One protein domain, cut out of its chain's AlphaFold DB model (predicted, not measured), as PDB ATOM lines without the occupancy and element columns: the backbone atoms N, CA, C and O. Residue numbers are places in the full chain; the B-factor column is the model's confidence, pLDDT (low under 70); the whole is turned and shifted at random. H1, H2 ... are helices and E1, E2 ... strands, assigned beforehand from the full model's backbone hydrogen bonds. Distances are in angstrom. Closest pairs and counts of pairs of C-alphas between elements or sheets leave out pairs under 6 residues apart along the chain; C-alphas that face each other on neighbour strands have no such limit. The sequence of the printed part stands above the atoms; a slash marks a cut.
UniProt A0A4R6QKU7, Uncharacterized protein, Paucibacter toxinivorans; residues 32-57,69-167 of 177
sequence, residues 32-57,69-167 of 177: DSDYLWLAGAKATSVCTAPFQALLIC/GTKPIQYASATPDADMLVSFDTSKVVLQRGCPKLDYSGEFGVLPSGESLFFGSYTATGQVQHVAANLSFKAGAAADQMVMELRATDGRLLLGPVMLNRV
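What this domain is: This is residues 32 to 57 and 69 to 167 of the 177 residues of an uncharacterized protein of Paucibacter toxinivorans (UniProt A0A4R6QKU7). What does the model look like? It is a closed barrel of eight antiparallel strands, E1 to E8, with one short helix, H1, packed on its outside by E4 and E5. Residues 39 to 57, with no named element, run on from H1 across one end of the barrel. What is it made of? The printed part has 125 residues with one named helix and then eight named strands, round the ring in chain order and back from E8 to E1; the class is mostly strand. It is compact, with a radius of gyration of the C-alphas of 13.5 A and spans of 37 by 36 by 23 A.

How they stand to each other: Where does the helix sit? H1, residues 32 to 38, is on the barrel and outside it, at a height over the sheet of 7.7 A. It lies only just over E5, residues 116 to 124, with 3 of its C-alphas falling on that strand, and runs across the strands, at 65 degrees to E5 on the local plane; their closest C-alphas, of Asp 32 and Gly 120, are 5.3 A apart. In H1, 2 of 3 O i to N i+4 pairs are within hydrogen-bond range. How does the ring begin? E1, residues 70 to 77, and E2, residues 84 to 90, are a hairpin, with N 75 and O 86 2.8 A apart. E2 pairs on its other side with E3, residues 92 to 97, with N 87 and O 94 2.8 A apart. E4, residues 102 to 110, is antiparallel to E3, with N 95 and O 104 2.9 A apart, and to E5, with N 123 and O 103 2.8 A apart. How does it close? E6, residues 131 to 139, is antiparallel to E5, with N 118 and O 135 2.9 A apart, and to E7, residues 145 to 152, with N 134 and O 151 2.8 A apart. E8, residues 157 to 166, is antiparallel to E7, with N 148 and O 162 2.9 A apart, and to E1, with N 76 and O 165 2.9 A apart. E1 to E8 form a meander, each strand the antiparallel neighbour of the one before.

Where its parts are: Where do the first and last elements lie? H1 begins at C-alpha 32, (291.998, 199.632, 201.468), and E8 ends at C-alpha 166, (268.404, 197.608, 206.894). Which strands are long, and which bend? E6 measures 26.3 A, E4 24.4 A and E5 24.1 A from first to last C-alpha. E4 bends by 52 degrees at residue 107, E5 by 52 degrees at residue 120 and E8 by 51 degrees at residue 161.

The domain as a whole: How large is it, and is it cut? The two C-alphas farthest apart, of Pro 80 and Pro 112, are 37.6 A apart. Residues 58 to 68 are not printed, and C-alphas 57 and 69 are 6.4 A apart across the cut. Are any links long, or any residues uncertain? Of the links that are printed whole, none is long. The mean pLDDT of the printed part is 92.5, and residues 32 to 33 and residue 81 are under 70.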
ATOM      1  N   ASP A  32     292.946 200.698 201.816       60.22
ATOM      2  CA  ASP A  32     291.998 199.632 201.468       60.22
ATOM      3  C   ASP A  32     292.429 198.763 200.261       60.22
ATOM      4  O   ASP A  32     292.305 197.538 200.313       60.22
ATOM      5  N   SER A  33     292.982 199.349 199.191       64.56
ATOM      6  CA  SER A  33     293.379 198.580 197.998       64.56
ATOM      7  C   SER A  33     294.654 197.761 198.203       64.56
ATOM      8  O   SER A  33     294.876 196.779 197.491       64.56
ATOM      9  N   ASP A  34     295.477 198.124 199.190       84.31
ATOM     10  CA  ASP A  34     296.684 197.368 199.527       84.31
ATOM     11  C   ASP A  34     296.312 196.007 200.133       84.31
ATOM     12  O   ASP A  34     296.983 195.005 199.876       84.31
ATOM     13  N   TYR A  35     295.200 195.936 200.875       91.31
ATOM     14  CA  TYR A  35     294.718 194.688 201.473       91.31
ATOM     15  C   TYR A  35     294.171 193.705 200.434       91.31
ATOM     16  O   TYR A  35     294.345 192.497 200.598       91.31
ATOM     17  N   LEU A  36     293.570 194.198 199.345       92.12
ATOM     18  CA  LEU A  36     293.169 193.357 198.211       92.12
ATOM     19  C   LEU A  36     294.386 192.682 197.573       92.12
ATOM     20  O   LEU A  36     294.405 191.462 197.408       92.12
ATOM     21  N   TRP A  37     295.420 193.471 197.263       90.50
ATOM     22  CA  TRP A  37     296.665 192.958 196.693       90.50
ATOM     23  C   TRP A  37     297.357 191.964 197.633       90.50
ATOM     24  O   TRP A  37     297.749 190.881 197.199       90.50
ATOM     25  N   LEU A  38     297.453 192.292 198.926       90.56
ATOM     26  CA  LEU A  38     298.065 191.429 199.939       90.56
ATOM     27  C   LEU A  38     297.355 190.072 200.062       90.56
ATOM     28  O   LEU A  38     298.010 189.053 200.271       90.56
ATOM     29  N   ALA A  39     296.030 190.052 199.912       91.12
ATOM     30  CA  ALA A  39     295.234 188.828 199.925       91.12
ATOM     31  C   ALA A  39     295.282 188.048 198.596       91.12
ATOM     32  O   ALA A  39     294.755 186.940 198.521       91.12
ATOM     33  N   GLY A  40     295.873 188.610 197.534       93.56
ATOM     34  CA  GLY A  40     295.795 188.055 196.181       93.56
ATOM     35  C   GLY A  40     294.389 188.134 195.575       93.56
ATOM     36  O   GLY A  40     294.076 187.388 194.648       93.56
ATOM     37  N   ALA A  41     293.531 189.008 196.105       94.25
ATOM     38  CA  ALA A  41     292.170 189.214 195.635       94.25
ATOM     39  C   ALA A  41     292.129 190.239 194.495       94.25
ATOM     40  O   ALA A  41     292.895 191.203 194.452       94.25
ATOM     41  N   LYS A  42     291.182 190.058 193.573       92.94
ATOM     42  CA  LYS A  42     290.901 191.030 192.514       92.94
ATOM     43  C   LYS A  42     289.730 191.917 192.928       92.94
ATOM     44  O   LYS A  42     288.654 191.402 193.237       92.94
ATOM     45  N   ALA A  43     289.923 193.235 192.873       91.38
ATOM     46  CA  ALA A  43     288.844 194.206 193.051       91.38
ATOM     47  C   ALA A  43     287.722 193.965 192.029       91.38
ATOM     48  O   ALA A  43     287.990 193.769 190.837       91.38
ATOM     49  N   THR A  44     286.468 194.005 192.474       90.44
ATOM     50  CA  THR A  44     285.301 193.899 191.589       90.44
ATOM     51  C   THR A  44     284.113 194.699 192.132       90.44
ATOM     52  O   THR A  44     284.167 195.260 193.229       90.44
ATOM     53  N   SER A  45     283.031 194.796 191.358       90.81
ATOM     54  CA  SER A  45     281.794 195.408 191.838       90.81
ATOM     55  C   SER A  45     281.173 194.541 192.935       90.81
ATOM     56  O   SER A  45     280.948 193.346 192.728       90.81
ATOM     57  N   VAL A  46     280.823 195.140 194.079       93.00
ATOM     58  CA  VAL A  46     280.048 194.464 195.140       93.00
ATOM     59  C   VAL A  46     278.693 193.954 194.636       93.00
ATOM     60  O   VAL A  46     278.105 193.044 195.211       93.00
ATOM     61  N   CYS A  47     278.208 194.477 193.511       92.75
ATOM     62  CA  CYS A  47     277.002 193.982 192.861       92.75
ATOM     63  C   CYS A  47     277.172 192.604 192.215       92.75
ATOM     64  O   CYS A  47     276.196 192.018 191.779       92.75
ATOM     65  N   THR A  48     278.380 192.039 192.197       90.44
ATOM     66  CA  THR A  48     278.604 190.627 191.844       90.44
ATOM     67  C   THR A  48     278.509 189.688 193.053       90.44
ATOM     68  O   THR A  48     278.562 188.470 192.893       90.44
ATOM     69  N   ALA A  49     278.358 190.232 194.266       91.88
ATOM     70  CA  ALA A  49     278.327 189.459 195.499       91.88
ATOM     71  C   ALA A  49     277.077 188.563 195.606       91.88
ATOM     72  O   ALA A  49     275.998 188.933 195.132       91.88
ATOM     73  N   PRO A  50     277.148 187.438 196.342       90.88
ATOM     74  CA  PRO A  50     275.988 186.573 196.578       90.88
ATOM     75  C   PRO A  50     274.857 187.267 197.359       90.88
ATOM     76  O   PRO A  50     273.713 186.823 197.315       90.88
ATOM     77  N   PHE A  51     275.153 188.369 198.054       92.44
ATOM     78  CA  PHE A  51     274.188 189.188 198.795       92.44
ATOM     79  C   PHE A  51     273.760 190.463 198.040       92.44
ATOM     80  O   PHE A  51     273.160 191.350 198.645       92.44
ATOM     81  N   GLN A  52     274.023 190.571 196.729       92.38
ATOM     82  CA  GLN A  52     273.696 191.758 195.919       92.38
ATOM     83  C   GLN A  52     272.225 192.204 196.010       92.38
ATOM     84  O   GLN A  52     271.943 193.396 195.929       92.38
ATOM     85  N   ALA A  53     271.285 191.275 196.235       91.94
ATOM     86  CA  ALA A  53     269.858 191.579 196.371       91.94
ATOM     87  C   ALA A  53     269.537 192.442 197.606       91.94
ATOM     88  O   ALA A  53     268.492 193.082 197.661       91.94
ATOM     89  N   LEU A  54     270.446 192.478 198.585       94.56
ATOM     90  CA  LEU A  54     270.348 193.315 199.780       94.56
ATOM     91  C   LEU A  54     270.948 194.711 199.557       94.56
ATOM     92  O   LEU A  54     270.795 195.602 200.394       94.56
ATOM     93  N   LEU A  55     271.628 194.929 198.436       94.06
ATOM     94  CA  LEU A  55     272.251 196.196 198.078       94.06
ATOM     95  C   LEU A  55     271.336 197.017 197.159       94.06
ATOM     96  O   LEU A  55     270.217 196.624 196.837       94.06
ATOM     97  N   ILE A  56     271.800 198.198 196.757       92.31
ATOM     98  CA  ILE A  56     271.115 199.071 195.799       92.31
ATOM     99  C   ILE A  56     271.957 199.112 194.523       92.31
ATOM    100  O   ILE A  56     272.578 200.123 194.185       92.31
ATOM    101  N   CYS A  57     272.018 197.966 193.850       90.56
ATOM    102  CA  CYS A  57     272.791 197.771 192.630       90.56
ATOM    103  C   CYS A  57     272.041 198.266 191.384       90.56
ATOM    104  O   CYS A  57     270.818 198.109 191.306       90.56
ATOM    105  N   GLY A  69     279.489 200.010 191.926       80.50
ATOM    106  CA  GLY A  69     278.986 199.209 193.028       80.50
ATOM    107  C   GLY A  69     277.587 199.649 193.452       80.50
ATOM    108  O   GLY A  69     276.793 200.137 192.647       80.50
ATOM    109  N   THR A  70     277.269 199.476 194.730       89.50
ATOM    110  CA  THR A  70     275.968 199.874 195.279       89.50
ATOM    111  C   THR A  70     275.868 201.388 195.461       89.50
ATOM    112  O   THR A  70     276.866 202.059 195.715       89.50
ATOM    113  N   LYS A  71     274.646 201.934 195.422       92.31
ATOM    114  CA  LYS A  71     274.379 203.244 196.044       92.31
ATOM    115  C   LYS A  71     274.578 203.169 197.568       92.31
ATOM    116  O   LYS A  71     274.447 202.066 198.115       92.31
ATOM    117  N   PRO A  72     274.802 204.315 198.245       93.62
ATOM    118  CA  PRO A  72     274.884 204.374 199.697       93.62
ATOM    119  C   PRO A  72     273.713 203.668 200.382       93.62
ATOM    120  O   PRO A  72     272.546 203.955 200.102       93.62
ATOM    121  N   ILE A  73     274.032 202.746 201.283       95.50
ATOM    122  CA  ILE A  73     273.058 201.996 202.076       95.50
ATOM    123  C   ILE A  73     273.650 201.624 203.433       95.50
ATOM    124  O   ILE A  73     274.842 201.344 203.543       95.50
ATOM    125  N   GLN A  74     272.805 201.604 204.465       97.06
ATOM    126  CA  GLN A  74     273.209 201.296 205.829       97.06
ATOM    127  C   GLN A  74     272.427 200.137 206.442       97.06
ATOM    128  O   GLN A  74     271.236 199.938 206.191       97.06
ATOM    129  N   TYR A  75     273.123 199.418 207.312       97.25
ATOM    130  CA  TYR A  75     272.630 198.319 208.122       97.25
ATOM    131  C   TYR A  75     273.064 198.539 209.567       97.25
ATOM    132  O   TYR A  75     274.192 198.945 209.816       97.25
ATOM    133  N   ALA A  76     272.185 198.274 210.526       96.00
ATOM    134  CA  ALA A  76     272.502 198.397 211.948       96.00
ATOM    135  C   ALA A  76     272.270 197.069 212.663       96.00
ATOM    136  O   ALA A  76     271.452 196.261 212.213       96.00
ATOM    137  N   SER A  77     272.963 196.843 213.780       94.06
ATOM    138  CA  SER A  77     272.737 195.653 214.603       94.06
ATOM    139  C   SER A  77     271.266 195.505 214.983       94.06
ATOM    140  O   SER A  77     270.616 196.457 215.415       94.06
ATOM    141  N   ALA A  78     270.741 194.287 214.843       89.31
ATOM    142  CA  ALA A  78     269.365 193.977 215.222       89.31
ATOM    143  C   ALA A  78     269.130 194.112 216.736       89.31
ATOM    144  O   ALA A  78     268.017 194.400 217.169       89.31
ATOM    145  N   THR A  79     270.184 193.924 217.533       82.69
ATOM    146  CA  THR A  79     270.178 194.119 218.982       82.69
ATOM    147  C   THR A  79     270.696 195.519 219.333       82.69
ATOM    148  O   THR A  79     271.788 195.877 218.873       82.69
ATOM    149  N   PRO A  80     269.981 196.296 220.170       72.25
ATOM    150  CA  PRO A  80     270.420 197.624 220.606       72.25
ATOM    151  C   PRO A  80     271.788 197.618 221.302       72.25
ATOM    152  O   PRO A  80     272.586 198.523 221.093       72.25
ATOM    153  N   ASP A  81     272.091 196.558 222.056       69.50
ATOM    154  CA  ASP A  81     273.298 196.460 222.891       69.50
ATOM    155  C   ASP A  81     274.611 196.358 222.100       69.50
ATOM    156  O   ASP A  81     275.695 196.524 222.657       69.50
ATOM    157  N   ALA A  82     274.543 196.058 220.800       75.44
ATOM    158  CA  ALA A  82     275.735 195.938 219.968       75.44
ATOM    159  C   ALA A  82     276.207 197.285 219.385       75.44
ATOM    160  O   ALA A  82     277.343 197.324 218.913       75.44
ATOM    161  N   ASP A  83     275.361 198.330 219.428       88.12
ATOM    162  CA  ASP A  83     275.536 199.676 218.843       88.12
ATOM    163  C   ASP A  83     276.516 199.711 217.660       88.12
ATOM    164  O   ASP A  83     277.678 200.124 217.768       88.12
ATOM    165  N   MET A  84     276.053 199.161 216.536       94.19
ATOM    166  CA  MET A  84     276.861 198.916 215.348       94.19
ATOM    167  C   MET A  84     276.159 199.415 214.095       94.19
ATOM    168  O   MET A  84     274.960 199.189 213.912       94.19
ATOM    169  N   LEU A  85     276.939 200.024 213.208       96.38
ATOM    170  CA  LEU A  85     276.512 200.515 211.909       96.38
ATOM    171  C   LEU A  85     277.468 200.006 210.830       96.38
ATOM    172  O   LEU A  85     278.684 200.123 210.951       96.38
ATOM    173  N   VAL A  86     276.905 199.463 209.762       97.69
ATOM    174  CA  VAL A  86     277.610 199.053 208.553       97.69
ATOM    175  C   VAL A  86     277.094 199.901 207.405       97.69
ATOM    176  O   VAL A  86     275.892 199.930 207.150       97.69
ATOM    177  N   SER A  87     277.994 200.589 206.716       97.75
ATOM    178  CA  SER A  87     277.690 201.422 205.556       97.75
ATOM    179  C   SER A  87     278.362 200.839 204.324       97.75
ATOM    180  O   SER A  87     279.555 200.549 204.355       97.75
ATOM    181  N   PHE A  88     277.610 200.704 203.239       96.50
ATOM    182  CA  PHE A  88     278.137 200.352 201.928       96.50
ATOM    183  C   PHE A  88     278.020 201.552 201.005       96.50
ATOM    184  O   PHE A  88     276.976 202.205 200.979       96.50
ATOM    185  N   ASP A  89     279.063 201.803 200.225       93.31
ATOM    186  CA  ASP A  89     279.057 202.803 199.162       93.31
ATOM    187  C   ASP A  89     280.009 202.355 198.057       93.31
ATOM    188  O   ASP A  89     281.172 202.036 198.316       93.31
ATOM    189  N   THR A  90     279.531 202.298 196.815       92.25
ATOM    190  CA  THR A  90     280.240 201.690 195.681       92.25
ATOM    191  C   THR A  90     280.644 200.242 195.995       92.25
ATOM    192  O   THR A  90     279.766 199.425 196.256       92.25
ATOM    193  N   SER A  91     281.932 199.898 195.970       93.12
ATOM    194  CA  SER A  91     282.473 198.594 196.385       93.12
ATOM    195  C   SER A  91     283.118 198.630 197.772       93.12
ATOM    196  O   SER A  91     283.826 197.697 198.145       93.12
ATOM    197  N   LYS A  92     282.904 199.697 198.543       94.75
ATOM    198  CA  LYS A  92     283.481 199.862 199.876       94.75
ATOM    199  C   LYS A  92     282.478 199.522 200.962       94.75
ATOM    200  O   LYS A  92     281.270 199.709 200.798       94.75
ATOM    201  N   VAL A  93     283.008 199.072 202.091       97.31
ATOM    202  CA  VAL A  93     282.258 198.906 203.330       97.31
ATOM    203  C   VAL A  93     282.991 199.586 204.474       97.31
ATOM    204  O   VAL A  93     284.218 199.544 204.568       97.31
ATOM    205  N   VAL A  94     282.213 200.194 205.358       97.38
ATOM    206  CA  VAL A  94     282.680 200.715 206.635       97.38
ATOM    207  C   VAL A  94     281.828 200.092 207.728       97.38
ATOM    208  O   VAL A  94     280.602 200.146 207.665       97.38
ATOM    209  N   LEU A  95     282.474 199.499 208.723       97.31
ATOM    210  CA  LEU A  95     281.845 198.978 209.929       97.31
ATOM    211  C   LEU A  95     282.312 199.830 211.108       97.31
ATOM    212  O   LEU A  95     283.507 199.987 211.325       97.31
ATOM    213  N   GLN A  96     281.363 200.349 211.874       96.25
ATOM    214  CA  GLN A  96     281.616 201.137 213.073       96.25
ATOM    215  C   GLN A  96     280.841 200.533 214.231       96.25
ATOM    216  O   GLN A  96     279.660 200.207 214.104       96.25
ATOM    217  N   ARG A  97     281.506 200.398 215.371       93.56
ATOM    218  CA  ARG A  97     280.921 199.937 216.623       93.56
ATOM    219  C   ARG A  97     281.343 200.872 217.740       93.56
ATOM    220  O   ARG A  97     282.526 201.188 217.848       93.56
ATOM    221  N   GLY A  98     280.390 201.254 218.583       88.94
ATOM    222  CA  GLY A  98     280.640 202.140 219.716       88.94
ATOM    223  C   GLY A  98     281.409 201.472 220.858       88.94
ATOM    224  O   GLY A  98     282.403 202.020 221.336       88.94
ATOM    225  N   CYS A  99     280.960 200.284 221.298       85.56
ATOM    226  CA  CYS A  99     281.383 199.705 222.582       85.56
ATOM    227  C   CYS A  99     281.566 198.165 222.560       85.56
ATOM    228  O   CYS A  99     280.586 197.429 222.401       85.56
ATOM    229  N   PRO A 100     282.798 197.653 222.785       88.12
ATOM    230  CA  PRO A 100     284.059 198.379 222.615       88.12
ATOM    231  C   PRO A 100     284.167 198.979 221.211       88.12
ATOM    232  O   PRO A 100     283.657 198.402 220.245       88.12
ATOM    233  N   LYS A 101     284.868 200.113 221.115       91.50
ATOM    234  CA  LYS A 101     285.142 200.789 219.850       91.50
ATOM    235  C   LYS A 101     285.825 199.835 218.876       91.50
ATOM    236  O   LYS A 101     286.859 199.243 219.219       91.50
ATOM    237  N   LEU A 102     285.261 199.730 217.677       94.06
ATOM    238  CA  LEU A 102     285.850 199.046 216.530       94.06
ATOM    239  C   LEU A 102     285.456 199.793 215.259       94.06
ATOM    240  O   LEU A 102     284.269 199.932 214.975       94.06
ATOM    241  N   ASP A 103     286.453 200.226 214.497       95.38
ATOM    242  CA  ASP A 103     286.275 200.800 213.164       95.38
ATOM    243  C   ASP A 103     286.950 199.878 212.153       95.38
ATOM    244  O   ASP A 103     288.105 199.510 212.345       95.38
ATOM    245  N   TYR A 104     286.245 199.499 211.096       97.12
ATOM    246  CA  TYR A 104     286.760 198.709 209.981       97.12
ATOM    247  C   TYR A 104     286.432 199.403 208.661       97.12
ATOM    248  O   TYR A 104     285.306 199.867 208.472       97.12
ATOM    249  N   SER A 105     287.390 199.420 207.736       97.19
ATOM    250  CA  SER A 105     287.183 199.792 206.337       97.19
ATOM    251  C   SER A 105     287.717 198.692 205.433       97.19
ATOM    252  O   SER A 105     288.747 198.083 205.731       97.19
ATOM    253  N   GLY A 106     287.016 198.429 204.334       96.50
ATOM    254  CA  GLY A 106     287.456 197.450 203.353       96.50
ATOM    255  C   GLY A 106     286.836 197.652 201.982       96.50
ATOM    256  O   GLY A 106     285.823 198.339 201.819       96.50
ATOM    257  N   GLU A 107     287.452 197.018 200.994       95.50
ATOM    258  CA  GLU A 107     287.007 197.013 199.605       95.50
ATOM    259  C   GLU A 107     286.638 195.592 199.173       95.50
ATOM    260  O   GLU A 107     287.266 194.608 199.572       95.50
ATOM    261  N   PHE A 108     285.574 195.481 198.382       95.88
ATOM    262  CA  PHE A 108     285.080 194.206 197.895       95.88
ATOM    263  C   PHE A 108     286.011 193.609 196.838       95.88
ATOM    264  O   PHE A 108     286.407 194.267 195.870       95.88
ATOM    265  N   GLY A 109     286.301 192.322 196.987       94.44
ATOM    266  CA  GLY A 109     287.098 191.575 196.031       94.44
ATOM    267  C   GLY A 109     286.758 190.099 196.009       94.44
ATOM    268  O   GLY A 109     286.005 189.586 196.838       94.44
ATOM    269  N   VAL A 110     287.344 189.413 195.034       94.38
ATOM    270  CA  VAL A 110     287.192 187.969 194.848       94.38
ATOM    271  C   VAL A 110     288.572 187.325 194.791       94.38
ATOM    272  O   VAL A 110     289.447 187.776 194.047       94.38
ATOM    273  N   LEU A 111     288.769 186.283 195.595       94.75
ATOM    274  CA  LEU A 111     289.973 185.456 195.591       94.75
ATOM    275  C   LEU A 111     290.008 184.543 194.355       94.75
ATOM    276  O   LEU A 111     288.959 184.224 193.793       94.75
ATOM    277  N   PRO A 112     291.183 184.016 193.965       93.94
ATOM    278  CA  PRO A 112     291.284 183.012 192.903       93.94
ATOM    279  C   PRO A 112     290.457 181.744 193.174       93.94
ATOM    280  O   PRO A 112     290.074 181.049 192.238       93.94
ATOM    281  N   SER A 113     290.159 181.455 194.446       93.75
ATOM    282  CA  SER A 113     289.261 180.376 194.874       93.75
ATOM    283  C   SER A 113     287.783 180.621 194.532       93.75
ATOM    284  O   SER A 113     286.977 179.704 194.656       93.75
ATOM    285  N   GLY A 114     287.415 181.842 194.132       91.81
ATOM    286  CA  GLY A 114     286.032 182.280 193.935       91.81
ATOM    287  C   GLY A 114     285.363 182.817 195.203       91.81
ATOM    288  O   GLY A 114     284.221 183.265 195.144       91.81
ATOM    289  N   GLU A 115     286.052 182.805 196.345       93.50
ATOM    290  CA  GLU A 115     285.533 183.386 197.581       93.50
ATOM    291  C   GLU A 115     285.494 184.919 197.487       93.50
ATOM    292  O   GLU A 115     286.483 185.556 197.122       93.50
ATOM    293  N   SER A 116     284.344 185.508 197.822       93.88
ATOM    294  CA  SER A 116     284.104 186.949 197.749       93.88
ATOM    295  C   SER A 116     283.970 187.563 199.142       93.88
ATOM    296  O   SER A 116     283.059 187.197 199.890       93.88
ATOM    297  N   LEU A 117     284.840 188.513 199.478       96.88
ATOM    298  CA  LEU A 117     284.918 189.151 200.796       96.88
ATOM    299  C   LEU A 117     285.174 190.650 200.632       96.88
ATOM    300  O   LEU A 117     285.542 191.124 199.556       96.88
ATOM    301  N   PHE A 118     285.030 191.393 201.722       97.50
ATOM    302  CA  PHE A 118     285.687 192.685 201.853       97.50
ATOM    303  C   PHE A 118     287.053 192.484 202.500       97.50
ATOM    304  O   PHE A 118     287.161 191.854 203.555       97.50
ATOM    305  N   PHE A 119     288.081 193.024 201.859       97.12
ATOM    306  CA  PHE A 119     289.466 192.976 202.312       97.12
ATOM    307  C   PHE A 119     289.846 194.356 202.820       97.12
ATOM    308  O   PHE A 119     289.603 195.359 202.149       97.12
ATOM    309  N   GLY A 120     290.399 194.417 204.027       96.94
ATOM    310  CA  GLY A 120     290.620 195.697 204.674       96.94
ATOM    311  C   GLY A 120     291.321 195.578 206.011       96.94
ATOM    312  O   GLY A 120     292.053 194.621 206.274       96.94
ATOM    313  N   SER A 121     291.071 196.550 206.879       96.25
ATOM    314  CA  SER A 121     291.638 196.567 208.221       96.25
ATOM    315  C   SER A 121     290.670 197.115 209.248       96.25
ATOM    316  O   SER A 121     289.734 197.837 208.914       96.25
ATOM    317  N   TYR A 122     290.914 196.774 210.510       95.69
ATOM    318  CA  TYR A 122     290.213 197.360 211.641       95.69
ATOM    319  C   TYR A 122     291.176 197.984 212.649       95.69
ATOM    320  O   TYR A 122     292.342 197.596 212.748       95.69
ATOM    321  N   THR A 123     290.637 198.903 213.441       94.44
ATOM    322  CA  THR A 123     291.261 199.455 214.644       94.44
ATOM    323  C   THR A 123     290.317 199.224 215.817       94.44
ATOM    324  O   THR A 123     289.139 199.581 215.752       94.44
ATOM    325  N   ALA A 124     290.815 198.615 216.895       91.12
ATOM    326  CA  ALA A 124     290.045 198.378 218.115       91.12
ATOM    327  C   ALA A 124     290.405 199.367 219.236       91.12
ATOM    328  O   ALA A 124     291.384 200.110 219.167       91.12
ATOM    329  N   THR A 125     289.604 199.358 220.302       87.88
ATOM    330  CA  THR A 125     289.825 200.177 221.505       87.88
ATOM    331  C   THR A 125     291.255 200.027 222.032       87.88
ATOM    332  O   THR A 125     291.733 198.915 222.247       87.88
ATOM    333  N   GLY A 126     291.937 201.154 222.247       84.56
ATOM    334  CA  GLY A 126     293.314 201.181 222.747       84.56
ATOM    335  C   GLY A 126     294.385 200.823 221.709       84.56
ATOM    336  O   GLY A 126     295.566 200.813 222.051       84.56
ATOM    337  N   GLN A 127     294.010 200.555 220.454       87.94
ATOM    338  CA  GLN A 127     294.952 200.320 219.362       87.94
ATOM    339  C   GLN A 127     295.098 201.561 218.481       87.94
ATOM    340  O   GLN A 127     294.131 202.259 218.186       87.94
ATOM    341  N   VAL A 128     296.333 201.815 218.047       82.50
ATOM    342  CA  VAL A 128     296.667 202.860 217.060       82.50
ATOM    343  C   VAL A 128     296.972 202.241 215.691       82.50
ATOM    344  O   VAL A 128     296.896 202.913 214.669       82.50
ATOM    345  N   GLN A 129     297.319 200.952 215.662       88.19
ATOM    346  CA  GLN A 129     297.660 200.241 214.435       88.19
ATOM    347  C   GLN A 129     296.417 199.635 213.788       88.19
ATOM    348  O   GLN A 129     295.590 199.029 214.470       88.19
ATOM    349  N   HIS A 130     296.354 199.755 212.465       90.62
ATOM    350  CA  HIS A 130     295.398 199.048 211.626       90.62
ATOM    351  C   HIS A 130     295.823 197.586 211.480       90.62
ATOM    352  O   HIS A 130     296.956 197.297 211.088       90.62
ATOM    353  N   VAL A 131     294.914 196.661 211.777       93.38
ATOM    354  CA  VAL A 131     295.150 195.218 211.668       93.38
ATOM    355  C   VAL A 131     294.339 194.670 210.503       93.38
ATOM    356  O   VAL A 131     293.132 194.896 210.431       93.38
ATOM    357  N   ALA A 132     294.995 193.950 209.589       95.62
ATOM    358  CA  ALA A 132     294.335 193.354 208.432       95.62
ATOM    359  C   ALA A 132     293.235 192.370 208.861       95.62
ATOM    360  O   ALA A 132     293.437 191.532 209.747       95.62
ATOM    361  N   ALA A 133     292.074 192.467 208.221       97.25
ATOM    362  CA  ALA A 133     290.926 191.615 208.485       97.25
ATOM    363  C   ALA A 133     290.006 191.524 207.266       97.25
ATOM    364  O   ALA A 133     289.960 192.413 206.412       97.25
ATOM    365  N   ASN A 134     289.227 190.451 207.234       97.81
ATOM    366  CA  ASN A 134     288.264 190.172 206.186       97.81
ATOM    367  C   ASN A 134     286.851 190.256 206.757       97.81
ATOM    368  O   ASN A 134     286.558 189.657 207.798       97.81
ATOM    369  N   LEU A 135     285.973 190.981 206.069       98.19
ATOM    370  CA  LEU A 135     284.567 191.106 206.427       98.19
ATOM    371  C   LEU A 135     283.708 190.357 205.408       98.19
ATOM    372  O   LEU A 135     283.843 190.536 204.198       98.19
ATOM    373  N   SER A 136     282.820 189.505 205.908       97.62
ATOM    374  CA  SER A 136     281.935 188.671 205.096       97.62
ATOM    375  C   SER A 136     280.475 188.936 205.432       97.62
ATOM    376  O   SER A 136     280.135 189.258 206.574       97.62
ATOM    377  N   PHE A 137     279.616 188.775 204.426       97.44
ATOM    378  CA  PHE A 137     278.174 188.922 204.557       97.44
ATOM    379  C   PHE A 137     277.454 187.751 203.899       97.44
ATOM    380  O   PHE A 137     277.850 187.266 202.840       97.44
ATOM    381  N   LYS A 138     276.351 187.339 204.514       95.56
ATOM    382  CA  LYS A 138     275.371 186.411 203.942       95.56
ATOM    383  C   LYS A 138     273.965 186.949 204.164       95.56
ATOM    384  O   LYS A 138     273.743 187.739 205.084       95.56
ATOM    385  N   ALA A 139     273.018 186.506 203.345       95.06
ATOM    386  CA  ALA A 139     271.614 186.818 203.571       95.06
ATOM    387  C   ALA A 139     271.141 186.278 204.933       95.06
ATOM    388  O   ALA A 139     271.557 185.199 205.367       95.06
ATOM    389  N   GLY A 140     270.313 187.064 205.618       93.56
ATOM    390  CA  GLY A 140     269.647 186.678 206.856       93.56
ATOM    391  C   GLY A 140     268.356 185.900 206.601       93.56
ATOM    392  O   GLY A 140     268.062 185.488 205.482       93.56
ATOM    393  N   ALA A 141     267.574 185.695 207.664       90.56
ATOM    394  CA  ALA A 141     266.300 184.979 207.577       90.56
ATOM    395  C   ALA A 141     265.181 185.820 206.934       90.56
ATOM    396  O   ALA A 141     264.262 185.261 206.341       90.56
ATOM    397  N   ALA A 142     265.253 187.151 207.047       91.62
ATOM    398  CA  ALA A 142     264.315 188.084 206.426       91.62
ATOM    399  C   ALA A 142     264.925 188.802 205.208       91.62
ATOM    400  O   ALA A 142     266.143 188.915 205.082       91.62
ATOM    401  N   ALA A 143     264.062 189.339 204.339       87.38
ATOM    402  CA  ALA A 143     264.453 189.967 203.072       87.38
ATOM    403  C   ALA A 143     265.370 191.196 203.219       87.38
ATOM    404  O   ALA A 143     266.147 191.470 202.317       87.38
ATOM    405  N   ASP A 144     265.309 191.905 204.349       92.56
ATOM    406  CA  ASP A 144     266.135 193.088 204.644       92.56
ATOM    407  C   ASP A 144     267.202 192.813 205.717       92.56
ATOM    408  O   ASP A 144     267.690 193.728 206.390       92.56
ATOM    409  N   GLN A 145     267.530 191.536 205.921       95.00
ATOM    410  CA  GLN A 145     268.508 191.100 206.906       95.00
ATOM    411  C   GLN A 145     269.761 190.547 206.254       95.00
ATOM    412  O   GLN A 145     269.715 189.806 205.273       95.00
ATOM    413  N   MET A 146     270.892 190.839 206.885       96.25
ATOM    414  CA  MET A 146     272.166 190.198 206.587       96.25
ATOM    415  C   MET A 146     272.854 189.767 207.870       96.25
ATOM    416  O   MET A 146     272.665 190.360 208.929       96.25
ATOM    417  N   VAL A 147     273.673 188.732 207.754       97.00
ATOM    418  CA  VAL A 147     274.555 188.286 208.824       97.00
ATOM    419  C   VAL A 147     275.980 188.625 208.437       97.00
ATOM    420  O   VAL A 147     276.426 188.276 207.344       97.00
ATOM    421  N   MET A 148     276.676 189.290 209.348       96.88
ATOM    422  CA  MET A 148     278.044 189.754 209.177       96.88
ATOM    423  C   MET A 148     279.003 188.974 210.079       96.88
ATOM    424  O   MET A 148     278.697 188.721 211.247       96.88
ATOM    425  N   GLU A 149     280.184 188.652 209.557       97.88
ATOM    426  CA  GLU A 149     281.313 188.122 210.328       97.88
ATOM    427  C   GLU A 149     282.608 188.837 209.928       97.88
ATOM    428  O   GLU A 149     282.942 188.897 208.742       97.88
ATOM    429  N   LEU A 150     283.345 189.341 210.920       97.81
ATOM    430  CA  LEU A 150     284.694 189.889 210.777       97.81
ATOM    431  C   LEU A 150     285.706 188.858 211.277       97.81
ATOM    432  O   LEU A 150     285.618 188.388 212.419       97.81
ATOM    433  N   ARG A 151     286.691 188.533 210.446       98.00
ATOM    434  CA  ARG A 151     287.745 187.561 210.749       98.00
ATOM    435  C   ARG A 151     289.117 188.176 210.530       98.00
ATOM    436  O   ARG A 151     289.302 188.977 209.620       98.00
ATOM    437  N   ALA A 152     290.082 187.789 211.349       95.94
ATOM    438  CA  ALA A 152     291.483 188.067 211.073       95.94
ATOM    439  C   ALA A 152     291.934 187.295 209.820       95.94
ATOM    440  O   ALA A 152     291.263 186.361 209.371       95.94
ATOM    441  N   THR A 153     293.079 187.674 209.254       94.31
ATOM    442  CA  THR A 153     293.638 187.027 208.054       94.31
ATOM    443  C   THR A 153     294.009 185.556 208.262       94.31
ATOM    444  O   THR A 153     294.067 184.803 207.296       94.31
ATOM    445  N   ASP A 154     294.202 185.125 209.511       94.31
ATOM    446  CA  ASP A 154     294.402 183.723 209.908       94.31
ATOM    447  C   ASP A 154     293.084 182.927 210.054       94.31
ATOM    448  O   ASP A 154     293.096 181.756 210.428       94.31
ATOM    449  N   GLY A 155     291.934 183.556 209.779       94.19
ATOM    450  CA  GLY A 155     290.601 182.960 209.874       94.19
ATOM    451  C   GLY A 155     289.954 183.040 211.262       94.19
ATOM    452  O   GLY A 155     288.768 182.704 211.401       94.19
ATOM    453  N   ARG A 156     290.674 183.519 212.288       96.81
ATOM    454  CA  ARG A 156     290.132 183.688 213.642       96.81
ATOM    455  C   ARG A 156     288.984 184.693 213.638       96.81
ATOM    456  O   ARG A 156     289.108 185.802 213.127       96.81
ATOM    457  N   LEU A 157     287.868 184.314 214.254       96.75
ATOM    458  CA  LEU A 157     286.697 185.174 214.396       96.75
ATOM    459  C   LEU A 157     286.993 186.330 215.362       96.75
ATOM    460  O   LEU A 157     287.362 186.097 216.512       96.75
ATOM    461  N   LEU A 158     286.827 187.564 214.883       94.94
ATOM    462  CA  LEU A 158     287.022 188.792 215.659       94.94
ATOM    463  C   LEU A 158     285.688 189.366 216.144       94.94
ATOM    464  O   LEU A 158     285.591 189.845 217.272       94.94
ATOM    465  N   LEU A 159     284.661 189.319 215.292       94.06
ATOM    466  CA  LEU A 159     283.322 189.817 215.595       94.06
ATOM    467  C   LEU A 159     282.272 189.050 214.785       94.06
ATOM    468  O   LEU A 159     282.412 188.882 213.575       94.06
ATOM    469  N   GLY A 160     281.192 188.646 215.450       90.25
ATOM    470  CA  GLY A 160     280.038 187.989 214.835       90.25
ATOM    471  C   GLY A 160     279.921 186.499 215.152       90.25
ATOM    472  O   GLY A 160     280.718 185.991 215.938       90.25
ATOM    473  N   PRO A 161     278.906 185.804 214.606       94.44
ATOM    474  CA  PRO A 161     277.924 186.291 213.630       94.44
ATOM    475  C   PRO A 161     276.999 187.378 214.199       94.44
ATOM    476  O   PRO A 161     276.423 187.200 215.270       94.44
ATOM    477  N   VAL A 162     276.849 188.503 213.494       95.31
ATOM    478  CA  VAL A 162     275.949 189.603 213.898       95.31
ATOM    479  C   VAL A 162     274.816 189.732 212.893       95.31
ATOM    480  O   VAL A 162     275.068 189.897 211.703       95.31
ATOM    481  N   MET A 163     273.572 189.682 213.373       96.44
ATOM    482  CA  MET A 163     272.400 189.991 212.555       96.44
ATOM    483  C   MET A 163     272.257 191.505 212.410       96.44
ATOM    484  O   MET A 163     272.227 192.230 213.409       96.44
ATOM    485  N   LEU A 164     272.124 191.969 211.174       96.56
ATOM    486  CA  LEU A 164     271.928 193.368 210.837       96.56
ATOM    487  C   LEU A 164     270.588 193.556 210.121       96.56
ATOM    488  O   LEU A 164     270.214 192.745 209.275       96.56
ATOM    489  N   ASN A 165     269.901 194.652 210.431       96.00
ATOM    490  CA  ASN A 165     268.680 195.081 209.757       96.00
ATOM    491  C   ASN A 165     268.969 196.319 208.907       96.00
ATOM    492  O   ASN A 165     269.709 197.209 209.342       96.00
ATOM    493  N   ARG A 166     268.344 196.404 207.730       95.81
ATOM    494  CA  ARG A 166     268.404 197.608 206.894       95.81
ATOM    495  C   ARG A 166     267.913 198.832 207.671       95.81
ATOM    496  O   ARG A 166     266.859 198.820 208.308       95.81
ATOM    497  N   VAL A 167     268.678 199.910 207.576       94.94
ATOM    498  CA  VAL A 167     268.341 201.210 208.148       94.94
ATOM    499  C   VAL A 167     267.523 202.000 207.124       94.94
ATOM    500  O   VAL A 167     267.974 202.218 206.004       94.94
TER     501      VAL A 167